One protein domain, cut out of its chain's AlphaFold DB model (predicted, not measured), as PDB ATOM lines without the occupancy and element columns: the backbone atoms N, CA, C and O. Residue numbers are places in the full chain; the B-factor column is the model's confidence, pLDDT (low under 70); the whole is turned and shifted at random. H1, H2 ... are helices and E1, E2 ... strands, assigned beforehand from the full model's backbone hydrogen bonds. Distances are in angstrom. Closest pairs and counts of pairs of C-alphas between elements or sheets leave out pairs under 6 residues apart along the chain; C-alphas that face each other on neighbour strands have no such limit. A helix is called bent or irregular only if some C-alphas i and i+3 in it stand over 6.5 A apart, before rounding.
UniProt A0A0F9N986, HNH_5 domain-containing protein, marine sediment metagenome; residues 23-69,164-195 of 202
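This is residues 23 to 69 and 164 to 195 of the 202 residues of the protein "HNH_5 domain-containing protein" of marine sediment metagenome (UniProt A0A0F9N986). A small two-stranded hairpin, E1 and E2, sits in the angle between two helices, with E1 on the side of H1 and E2 on the side of H2. The kinked H1 meets the first turns of the long H2 at a steep angle, and the last part of H2, residues 186 to 195, sticks out from the body. The printed part has 79 residues, with E1, E2, H1 and H2 in that order along the chain, an antiparallel sheet of order E1 - E2, and the class mostly helix. The whole is loose, with a radius of gyration of the C-alphas of 14.5 A, and elongated, spanning 49 by 29 by 21 A.

E1, residues 23 to 26, and E2, residues 37 to 43, form an antiparallel hairpin at 131 degrees; N 25 and O 38 are within hydrogen-bond range at 2.9 A, as are N 38 and O 25 at 2.9 A. H1, residues 44 to 66, follows E2 by a tight link, and its closest C-alphas with E1 are those of Ser 23 and Lys 44, 5.0 A apart. H2, residues 166 to 195, touches H1 with residues 167 to 171 alone, against residues 54 to 58 of H1; the closest C-alphas, of Phe 54 and Cys 171, are 5.5 A apart. Their lines, that of H1 a rough one, stand at a steep tilt of 65 degrees, opposite ways. The closest C-alphas of E2 and H2 are those of Leu 41 and Gly 181, 7.1 A apart, while E1 and H2 are apart. Every O i to N i+4 pair is within hydrogen-bond range in H2, and 14 of 19 in H1.

E1 begins at C-alpha 23 (-6.982, 9.016, -78.614) and measures 9.8 A; E2 measures 13.4 A. H1 measures 27.4 A, has a kink of 50 degrees near residue 60, and is irregular, with C-alphas 61 and 64 being 7.8 A apart. H2 measures 42.7 A and ends at C-alpha 195 (-15.459, -2.220, -106.297).

The two C-alphas farthest apart, those of Trp 64 and Leu 195, are 49.4 A apart. Residues 70 to 163 are not printed, and C-alphas 69 and 164 are 21.7 A apart across this cut. Of the links that are printed whole, E1 to E2 is short and none is long. The mean pLDDT of the printed part is 80.0, and residues 184 to 195 are under 70.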
ATOM      1  N   SER A  23      -6.864   7.691 -79.203       90.56
ATOM      2  CA  SER A  23      -6.982   9.016 -78.614       90.56
ATOM      3  C   SER A  23      -7.767   9.942 -79.523       90.56
ATOM      4  O   SER A  23      -7.500  10.016 -80.720       90.56
ATOM      5  N   LYS A  24      -8.715  10.667 -78.927       89.12
ATOM      6  CA  LYS A  24      -9.434  11.746 -79.590       89.12
ATOM      7  C   LYS A  24      -8.470  12.894 -79.843       89.12
ATOM      8  O   LYS A  24      -7.995  13.512 -78.893       89.12
ATOM      9  N   GLU A  25      -8.211  13.175 -81.111       86.88
ATOM     10  CA  GLU A  25      -7.328  14.255 -81.521       86.88
ATOM     11  C   GLU A  25      -8.012  15.198 -82.507       86.88
ATOM     12  O   GLU A  25      -8.753  14.779 -83.398       86.88
ATOM     13  N   HIS A  26      -7.755  16.493 -82.339       86.12
ATOM     14  CA  HIS A  26      -8.253  17.520 -83.240       86.12
ATOM     15  C   HIS A  26      -7.362  17.632 -84.483       86.12
ATOM     16  O   HIS A  26      -6.135  17.705 -84.385       86.12
ATOM     17  N   ILE A  27      -7.980  17.701 -85.665       82.88
ATOM     18  CA  ILE A  27      -7.262  17.790 -86.947       82.88
ATOM     19  C   ILE A  27      -6.482  19.103 -87.007       82.88
ATOM     20  O   ILE A  27      -5.248  19.123 -87.019       82.88
ATOM     21  N   ILE A  28      -7.219  20.210 -86.927       82.88
ATOM     22  CA  ILE A  28      -6.674  21.513 -86.564       82.88
ATOM     23  C   ILE A  28      -6.661  21.564 -85.035       82.88
ATOM     24  O   ILE A  28      -7.720  21.368 -84.450       82.88
ATOM     25  N   PRO A  29      -5.520  21.830 -84.377       83.44
ATOM     26  CA  PRO A  29      -5.442  21.937 -82.928       83.44
ATOM     27  C   PRO A  29      -6.551  22.799 -82.326       83.44
ATOM     28  O   PRO A  29      -6.876  23.879 -82.830       83.44
ATOM     29  N   GLN A  30      -7.109  22.332 -81.211       84.31
ATOM     30  CA  GLN A  30      -8.200  23.015 -80.521       84.31
ATOM     31  C   GLN A  30      -7.792  24.435 -80.084       84.31
ATOM     32  O   GLN A  30      -8.626  25.343 -80.059       84.31
ATOM     33  N   CYS A  31      -6.497  24.654 -79.821       82.88
ATOM     34  CA  CYS A  31      -5.922  25.969 -79.543       82.88
ATOM     35  C   CYS A  31      -6.123  27.002 -80.646       82.88
ATOM     36  O   CYS A  31      -6.261  28.179 -80.332       82.88
ATOM     37  N   MET A  32      -6.252  26.572 -81.899       82.69
ATOM     38  CA  MET A  32      -6.520  27.441 -83.044       82.69
ATOM     39  C   MET A  32      -8.003  27.458 -83.446       82.69
ATOM     40  O   MET A  32      -8.336  27.908 -84.537       82.69
ATOM     41  N   GLY A  33      -8.897  26.955 -82.585       81.12
ATOM     42  CA  GLY A  33     -10.336  26.900 -82.853       81.12
ATOM     43  C   GLY A  33     -10.776  25.703 -83.703       81.12
ATOM     44  O   GLY A  33     -11.872  25.715 -84.256       81.12
ATOM     45  N   GLY A  34      -9.947  24.662 -83.830       83.06
ATOM     46  CA  GLY A  34     -10.320  23.472 -84.587       83.06
ATOM     47  C   GLY A  34     -11.445  22.667 -83.931       83.06
ATOM     48  O   GLY A  34     -11.342  22.250 -82.777       83.06
ATOM     49  N   ILE A  35     -12.514  22.417 -84.688       84.50
ATOM     50  CA  ILE A  35     -13.709  21.683 -84.228       84.50
ATOM     51  C   ILE A  35     -13.764  20.234 -84.717       84.50
ATOM     52  O   ILE A  35     -14.452  19.412 -84.117       84.50
ATOM     53  N   LEU A  36     -13.051  19.921 -85.801       85.25
ATOM     54  CA  LEU A  36     -13.011  18.585 -86.387       85.25
ATOM     55  C   LEU A  36     -12.003  17.719 -85.632       85.25
ATOM     56  O   LEU A  36     -10.875  18.150 -85.381       85.25
ATOM     57  N   TRP A  37     -12.404  16.498 -85.300       88.06
ATOM     58  CA  TRP A  37     -11.604  15.549 -84.531       88.06
ATOM     59  C   TRP A  37     -11.755  14.129 -85.080       88.06
ATOM     60  O   TRP A  37     -12.699  13.835 -85.810       88.06
ATOM     61  N   SER A  38     -10.820  13.256 -84.714       86.88
ATOM     62  CA  SER A  38     -10.873  11.819 -84.979       86.88
ATOM     63  C   SER A  38     -10.321  11.038 -83.787       86.88
ATOM     64  O   SER A  38      -9.387  11.485 -83.127       86.88
ATOM     65  N   GLU A  39     -10.896   9.868 -83.514       88.69
ATOM     66  CA  GLU A  39     -10.401   8.909 -82.513       88.69
ATOM     67  C   GLU A  39      -9.552   7.793 -83.137       88.69
ATOM     68  O   GLU A  39      -8.961   6.978 -82.428       88.69
ATOM     69  N   ASP A  40      -9.454   7.775 -84.469       87.06
ATOM     70  CA  ASP A  40      -8.921   6.645 -85.227       87.06
ATOM     71  C   ASP A  40      -7.578   6.926 -85.898       87.06
ATOM     72  O   ASP A  40      -7.084   6.078 -86.628       87.06
ATOM     73  N   LEU A  41      -6.973   8.095 -85.678       88.31
ATOM     74  CA  LEU A  41      -5.725   8.477 -86.347       88.31
ATOM     75  C   LEU A  41      -4.479   8.268 -85.478       88.31
ATOM     76  O   LEU A  41      -3.403   7.980 -86.005       88.31
ATOM     77  N   ILE A  42      -4.585   8.478 -84.162       91.31
ATOM     78  CA  ILE A  42      -3.407   8.705 -83.313       91.31
ATOM     79  C   ILE A  42      -3.508   7.971 -81.974       91.31
ATOM     80  O   ILE A  42      -4.590   7.800 -81.411       91.31
ATOM     81  N   CYS A  43      -2.353   7.559 -81.443       93.44
ATOM     82  CA  CYS A  43      -2.263   6.943 -80.122       93.44
ATOM     83  C   CYS A  43      -2.161   7.983 -78.994       93.44
ATOM     84  O   CYS A  43      -1.736   9.122 -79.214       93.44
ATOM     85  N   LYS A  44      -2.483   7.580 -77.760       92.12
ATOM     86  CA  LYS A  44      -2.417   8.457 -76.575       92.12
ATOM     87  C   LYS A  44      -1.040   9.088 -76.361       92.12
ATOM     88  O   LYS A  44      -0.978  10.285 -76.105       92.12
ATOM     89  N   ASP A  45       0.042   8.327 -76.539       91.50
ATOM     90  CA  ASP A  45       1.416   8.831 -76.376       91.50
ATOM     91  C   ASP A  45       1.711  10.010 -77.314       91.50
ATOM     92  O   ASP A  45       2.226  11.050 -76.895       91.50
ATOM     93  N   CYS A  46       1.373   9.851 -78.600       90.25
ATOM     94  CA  CYS A  46       1.536  10.908 -79.592       90.25
ATOM     95  C   CYS A  46       0.661  12.109 -79.236       90.25
ATOM     96  O   CYS A  46       1.157  13.233 -79.256       90.25
ATOM     97  N   ASN A  47      -0.594  11.874 -78.835       89.50
ATOM     98  CA  ASN A  47      -1.522  12.953 -78.516       89.50
ATOM     99  C   ASN A  47      -1.037  13.801 -77.338       89.50
ATOM    100  O   ASN A  47      -0.955  15.024 -77.422       89.50
ATOM    101  N   SER A  48      -0.620  13.151 -76.251       87.56
ATOM    102  CA  SER A  48      -0.092  13.842 -75.075       87.56
ATOM    103  C   SER A  48       1.178  14.644 -75.386       87.56
ATOM    104  O   SER A  48       1.358  15.750 -74.867       87.56
ATOM    105  N   LYS A  49       2.046  14.135 -76.268       85.31
ATOM    106  CA  LYS A  49       3.232  14.870 -76.723       85.31
ATOM    107  C   LYS A  49       2.855  16.105 -77.547       85.31
ATOM    108  O   LYS A  49       3.438  17.167 -77.352       85.31
ATOM    109  N   PHE A  50       1.872  15.990 -78.435       84.25
ATOM    110  CA  PHE A  50       1.436  17.103 -79.278       84.25
ATOM    111  C   PHE A  50       0.721  18.191 -78.481       84.25
ATOM    112  O   PHE A  50       1.051  19.360 -78.649       84.25
ATOM    113  N   GLY A  51      -0.179  17.831 -77.562       77.75
ATOM    114  CA  GLY A  51      -0.873  18.813 -76.724       77.75
ATOM    115  C   GLY A  51       0.073  19.626 -75.831       77.75
ATOM    116  O   GLY A  51      -0.161  20.806 -75.594       77.75
ATOM    117  N   SER A  52       1.176  19.028 -75.368       78.06
ATOM    118  CA  SER A  52       2.176  19.742 -74.560       78.06
ATOM    119  C   SER A  52       3.171  20.560 -75.392       78.06
ATOM    120  O   SER A  52       3.561  21.643 -74.966       78.06
ATOM    121  N   GLU A  53       3.587  20.079 -76.569       82.69
ATOM    122  CA  GLU A  53       4.616  20.749 -77.378       82.69
ATOM    123  C   GLU A  53       4.031  21.739 -78.400       82.69
ATOM    124  O   GLU A  53       4.574  22.828 -78.585       82.69
ATOM    125  N   PHE A  54       2.951  21.375 -79.090       85.12
ATOM    126  CA  PHE A  54       2.491  22.095 -80.280       85.12
ATOM    127  C   PHE A  54       1.499  23.204 -79.957       85.12
ATOM    128  O   PHE A  54       1.620  24.295 -80.513       85.12
ATOM    129  N   ASP A  55       0.576  22.983 -79.020       82.75
ATOM    130  CA  ASP A  55      -0.405  24.006 -78.649       82.75
ATOM    131  C   ASP A  55       0.269  25.266 -78.097       82.75
ATOM    132  O   ASP A  55      -0.063  26.382 -78.501       82.75
ATOM    133  N   GLU A  56       1.271  25.110 -77.225       83.56
ATOM    134  CA  GLU A  56       2.012  26.248 -76.675       83.56
ATOM    135  C   GLU A  56       2.756  27.025 -77.772       83.56
ATOM    136  O   GLU A  56       2.737  28.262 -77.784       83.56
ATOM    137  N   MET A  57       3.381  26.318 -78.718       86.31
ATOM    138  CA  MET A  57       4.113  26.938 -79.827       86.31
ATOM    139  C   MET A  57       3.182  27.672 -80.787       86.31
ATOM    140  O   MET A  57       3.437  28.837 -81.102       86.31
ATOM    141  N   LEU A  58       2.064  27.058 -81.179       85.56
ATOM    142  CA  LEU A  58       1.063  27.682 -82.044       85.56
ATOM    143  C   LEU A  58       0.457  28.927 -81.391       85.56
ATOM    144  O   LEU A  58       0.405  29.985 -82.021       85.56
ATOM    145  N   ILE A  59       0.088  28.852 -80.106       86.50
ATOM    146  CA  ILE A  59      -0.398  30.016 -79.354       86.50
ATOM    147  C   ILE A  59       0.667  31.113 -79.333       86.50
ATOM    148  O   ILE A  59       0.376  32.266 -79.651       86.50
ATOM    149  N   LYS A  60       1.918  30.789 -78.981       85.25
ATOM    150  CA  LYS A  60       3.003  31.779 -78.922       85.25
ATOM    151  C   LYS A  60       3.200  32.477 -80.274       85.25
ATOM    152  O   LYS A  60       3.349  33.702 -80.301       85.25
ATOM    153  N   ARG A  61       3.168  31.710 -81.366       85.62
ATOM    154  CA  ARG A  61       3.376  32.168 -82.746       85.62
ATOM    155  C   ARG A  61       2.243  33.060 -83.248       85.62
ATOM    156  O   ARG A  61       2.504  34.112 -83.831       85.62
ATOM    157  N   PHE A  62       0.998  32.651 -83.015       85.19
ATOM    158  CA  PHE A  62      -0.181  33.257 -83.638       85.19
ATOM    159  C   PHE A  62      -1.002  34.151 -82.702       85.19
ATOM    160  O   PHE A  62      -1.927  34.811 -83.167       85.19
ATOM    161  N   ARG A  63      -0.653  34.282 -81.411       84.44
ATOM    162  CA  ARG A  63      -1.415  35.096 -80.431       84.44
ATOM    163  C   ARG A  63      -1.801  36.503 -80.896       84.44
ATOM    164  O   ARG A  63      -2.823  37.021 -80.461       84.44
ATOM    165  N   TRP A  64      -0.993  37.130 -81.750       83.50
ATOM    166  CA  TRP A  64      -1.232  38.484 -82.251       83.50
ATOM    167  C   TRP A  64      -2.417  38.563 -83.234       83.50
ATOM    168  O   TRP A  64      -3.055  39.611 -83.298       83.50
ATOM    169  N   ILE A  65      -2.765  37.467 -83.926       86.12
ATOM    170  CA  ILE A  65      -3.976  37.359 -84.767       86.12
ATOM    171  C   ILE A  65      -5.141  36.640 -84.092       86.12
ATOM    172  O   ILE A  65      -6.282  36.832 -84.508       86.12
ATOM    173  N   MET A  66      -4.884  35.840 -83.053       87.88
ATOM    174  CA  MET A  66      -5.924  35.001 -82.450       87.88
ATOM    175  C   MET A  66      -7.096  35.818 -81.905       87.88
ATOM    176  O   MET A  66      -8.236  35.518 -82.240       87.88
ATOM    177  N   TYR A  67      -6.846  36.876 -81.124       88.44
ATOM    178  CA  TYR A  67      -7.939  37.720 -80.627       88.44
ATOM    179  C   TYR A  67      -8.639  38.536 -81.726       88.44
ATOM    180  O   TYR A  67      -9.863  38.488 -81.766       88.44
ATOM    181  N   PRO A  68      -7.933  39.265 -82.621       84.81
ATOM    182  CA  PRO A  68      -8.589  40.029 -83.686       84.81
ATOM    183  C   PRO A  68      -9.486  39.211 -84.614       84.81
ATOM    184  O   PRO A  68     -10.492  39.729 -85.086       84.81
ATOM    185  N   LEU A  69      -9.109  37.960 -84.892       85.75
ATOM    186  CA  LEU A  69      -9.837  37.081 -85.807       85.75
ATOM    187  C   LEU A  69     -10.719  36.054 -85.089       85.75
ATOM    188  O   LEU A  69     -11.294  35.191 -85.743       85.75
ATOM    189  N   VAL A 164      11.170  31.292 -87.927       85.38
ATOM    190  CA  VAL A 164      10.581  29.940 -87.896       85.38
ATOM    191  C   VAL A 164      11.640  28.955 -87.402       85.38
ATOM    192  O   VAL A 164      12.726  28.887 -87.976       85.38
ATOM    193  N   GLY A 165      11.333  28.214 -86.339       86.06
ATOM    194  CA  GLY A 165      12.188  27.162 -85.793       86.06
ATOM    195  C   GLY A 165      11.706  25.755 -86.146       86.06
ATOM    196  O   GLY A 165      10.611  25.557 -86.667       86.06
ATOM    197  N   GLU A 166      12.500  24.743 -85.795       87.75
ATOM    198  CA  GLU A 166      12.168  23.328 -86.030       87.75
ATOM    199  C   GLU A 166      10.800  22.937 -85.447       87.75
ATOM    200  O   GLU A 166      10.005  22.258 -86.097       87.75
ATOM    201  N   LYS A 167      10.481  23.411 -84.237       84.38
ATOM    202  CA  LYS A 167       9.188  23.138 -83.594       84.38
ATOM    203  C   LYS A 167       8.005  23.684 -84.388       84.38
ATOM    204  O   LYS A 167       6.978  23.015 -84.451       84.38
ATOM    205  N   ASP A 168       8.152  24.852 -85.016       83.88
ATOM    206  CA  ASP A 168       7.103  25.434 -85.856       83.88
ATOM    207  C   ASP A 168       6.824  24.523 -87.063       83.88
ATOM    208  O   ASP A 168       5.669  24.196 -87.339       83.88
ATOM    209  N   PHE A 169       7.878  24.026 -87.724       85.19
ATOM    210  CA  PHE A 169       7.740  23.065 -88.823       85.19
ATOM    211  C   PHE A 169       7.050  21.780 -88.372       85.19
ATOM    212  O   PHE A 169       6.110  21.338 -89.026       85.19
ATOM    213  N   ARG A 170       7.442  21.216 -87.221       85.38
ATOM    214  CA  ARG A 170       6.815  20.001 -86.672       85.38
ATOM    215  C   ARG A 170       5.322  20.201 -86.385       85.38
ATOM    216  O   ARG A 170       4.535  19.300 -86.669       85.38
ATOM    217  N   CYS A 171       4.917  21.381 -85.904       83.19
ATOM    218  CA  CYS A 171       3.502  21.723 -85.714       83.19
ATOM    219  C   CYS A 171       2.739  21.753 -87.047       83.19
ATOM    220  O   CYS A 171       1.668  21.157 -87.165       83.19
ATOM    221  N   CYS A 172       3.289  22.426 -88.063       82.31
ATOM    222  CA  CYS A 172       2.681  22.488 -89.392       82.31
ATOM    223  C   CYS A 172       2.587  21.099 -90.040       82.31
ATOM    224  O   CYS A 172       1.535  20.744 -90.570       82.31
ATOM    225  N   SER A 173       3.645  20.289 -89.934       83.81
ATOM    226  CA  SER A 173       3.658  18.905 -90.406       83.81
ATOM    227  C   SER A 173       2.598  18.065 -89.706       83.81
ATOM    228  O   SER A 173       1.878  17.346 -90.383       83.81
ATOM    229  N   LYS A 174       2.411  18.200 -88.385       83.69
ATOM    230  CA  LYS A 174       1.319  17.512 -87.677       83.69
ATOM    231  C   LYS A 174      -0.038  17.817 -88.304       83.69
ATOM    232  O   LYS A 174      -0.817  16.894 -88.526       83.69
ATOM    233  N   ILE A 175      -0.330  19.086 -88.598       83.19
ATOM    234  CA  ILE A 175      -1.625  19.483 -89.178       83.19
ATOM    235  C   ILE A 175      -1.794  18.860 -90.568       83.19
ATOM    236  O   ILE A 175      -2.831  18.261 -90.848       83.19
ATOM    237  N   LEU A 176      -0.759  18.958 -91.407       83.75
ATOM    238  CA  LEU A 176      -0.745  18.394 -92.758       83.75
ATOM    239  C   LEU A 176      -0.911  16.871 -92.753       83.75
ATOM    240  O   LEU A 176      -1.781  16.361 -93.448       83.75
ATOM    241  N   GLU A 177      -0.140  16.151 -91.941       82.44
ATOM    242  CA  GLU A 177      -0.228  14.691 -91.830       82.44
ATOM    243  C   GLU A 177      -1.598  14.244 -91.322       82.44
ATOM    244  O   GLU A 177      -2.172  13.290 -91.842       82.44
ATOM    245  N   THR A 178      -2.178  14.962 -90.356       80.19
ATOM    246  CA  THR A 178      -3.525  14.636 -89.867       80.19
ATOM    247  C   THR A 178      -4.580  14.823 -90.969       80.19
ATOM    248  O   THR A 178      -5.456  13.972 -91.131       80.19
ATOM    249  N   LEU A 179      -4.472  15.890 -91.773       81.38
ATOM    250  CA  LEU A 179      -5.338  16.125 -92.937       81.38
ATOM    251  C   LEU A 179      -5.151  15.051 -94.020       81.38
ATOM    252  O   LEU A 179      -6.134  14.511 -94.528       81.38
ATOM    253  N   MET A 180      -3.905  14.704 -94.350       79.12
ATOM    254  CA  MET A 180      -3.605  13.663 -95.334       79.12
ATOM    255  C   MET A 180      -4.071  12.281 -94.871       79.12
ATOM    256  O   MET A 180      -4.598  11.517 -95.677       79.12
ATOM    257  N   GLY A 181      -3.926  11.966 -93.582       72.50
ATOM    258  CA  GLY A 181      -4.431  10.733 -92.982       72.50
ATOM    259  C   GLY A 181      -5.941  10.591 -93.160       72.50
ATOM    260  O   GLY A 181      -6.404   9.554 -93.625       72.50
ATOM    261  N   MET A 182      -6.701  11.662 -92.905       72.81
ATOM    262  CA  MET A 182      -8.140  11.683 -93.190       72.81
ATOM    263  C   MET A 182      -8.455  11.486 -94.676       72.81
ATOM    264  O   MET A 182      -9.369  10.738 -95.018       72.81
ATOM    265  N   MET A 183      -7.718  12.158 -95.565       70.62
ATOM    266  CA  MET A 183      -7.933  12.042 -97.009       70.62
ATOM    267  C   MET A 183      -7.637  10.635 -97.524       70.62
ATOM    268  O   MET A 183      -8.364  10.159 -98.386       70.62
ATOM    269  N   LYS A 184      -6.613   9.952 -96.995       65.94
ATOM    270  CA  LYS A 184      -6.335   8.550 -97.330       65.94
ATOM    271  C   LYS A 184      -7.494   7.656 -96.919       65.94
ATOM    272  O   LYS A 184      -7.991   6.916 -97.759       65.94
ATOM    273  N   SER A 185      -7.986   7.786 -95.685       60.78
ATOM    274  CA  SER A 185      -9.181   7.058 -95.247       60.78
ATOM    275  C   SER A 185     -10.385   7.343 -96.160       60.78
ATOM    276  O   SER A 185     -11.144   6.434 -96.466       60.78
ATOM    277  N   PHE A 186     -10.532   8.574 -96.662       55.25
ATOM    278  CA  PHE A 186     -11.594   8.946 -97.602       55.25
ATOM    279  C   PHE A 186     -11.401   8.401 -99.030       55.25
ATOM    280  O   PHE A 186     -12.367   7.997 -99.668       55.25
ATOM    281  N   LEU A 187     -10.172   8.371 -99.545       55.66
ATOM    282  CA  LEU A 187      -9.850   7.795-100.855       55.66
ATOM    283  C   LEU A 187     -10.070   6.281-100.867       55.66
ATOM    284  O   LEU A 187     -10.688   5.781-101.801       55.66
ATOM    285  N   PHE A 188      -9.671   5.581 -99.801       55.72
ATOM    286  CA  PHE A 188      -9.986   4.160 -99.635       55.72
ATOM    287  C   PHE A 188     -11.504   3.910 -99.612       55.72
ATOM    288  O   PHE A 188     -11.965   2.972-100.254       55.72
ATOM    289  N   LEU A 189     -12.304   4.788 -98.983       52.22
ATOM    290  CA  LEU A 189     -13.771   4.700 -99.062       52.22
ATOM    291  C   LEU A 189     -14.293   4.813-100.501       52.22
ATOM    292  O   LEU A 189     -15.251   4.131-100.854       52.22
ATOM    293  N   LEU A 190     -13.700   5.683-101.326       51.88
ATOM    294  CA  LEU A 190     -14.099   5.851-102.727       51.88
ATOM    295  C   LEU A 190     -13.675   4.666-103.606       51.88
ATOM    296  O   LEU A 190     -14.394   4.338-104.549       51.88
ATOM    297  N   GLU A 191     -12.533   4.039-103.322       52.56
ATOM    298  CA  GLU A 191     -12.073   2.835-104.025       52.56
ATOM    299  C   GLU A 191     -12.924   1.607-103.674       52.56
ATOM    300  O   GLU A 191     -13.395   0.936-104.593       52.56
ATOM    301  N   ASP A 192     -13.233   1.376-102.392       50.75
ATOM    302  CA  ASP A 192     -14.157   0.310-101.972       50.75
ATOM    303  C   ASP A 192     -15.553   0.498-102.589       50.75
ATOM    304  O   ASP A 192     -16.138  -0.448-103.115       50.75
ATOM    305  N   TYR A 193     -16.072   1.734-102.629       47.84
ATOM    306  CA  TYR A 193     -17.354   2.029-103.288       47.84
ATOM    307  C   TYR A 193     -17.342   1.768-104.801       47.84
ATOM    308  O   TYR A 193     -18.395   1.501-105.381       47.84
ATOM    309  N   ARG A 194     -16.184   1.866-105.466       50.75
ATOM    310  CA  ARG A 194     -16.054   1.540-106.897       50.75
ATOM    311  C   ARG A 194     -16.008   0.035-107.155       50.75
ATOM    312  O   ARG A 194     -16.372  -0.378-108.253       50.75
ATOM    313  N   LEU A 195     -15.582  -0.764-106.177       49.56
ATOM    314  CA  LEU A 195     -15.459  -2.220-106.297       49.56
ATOM    315  C   LEU A 195     -16.744  -2.986-105.936       49.56
ATOM    316  O   LEU A 195     -16.825  -4.178-106.218       49.56
TER     317      LEU A 195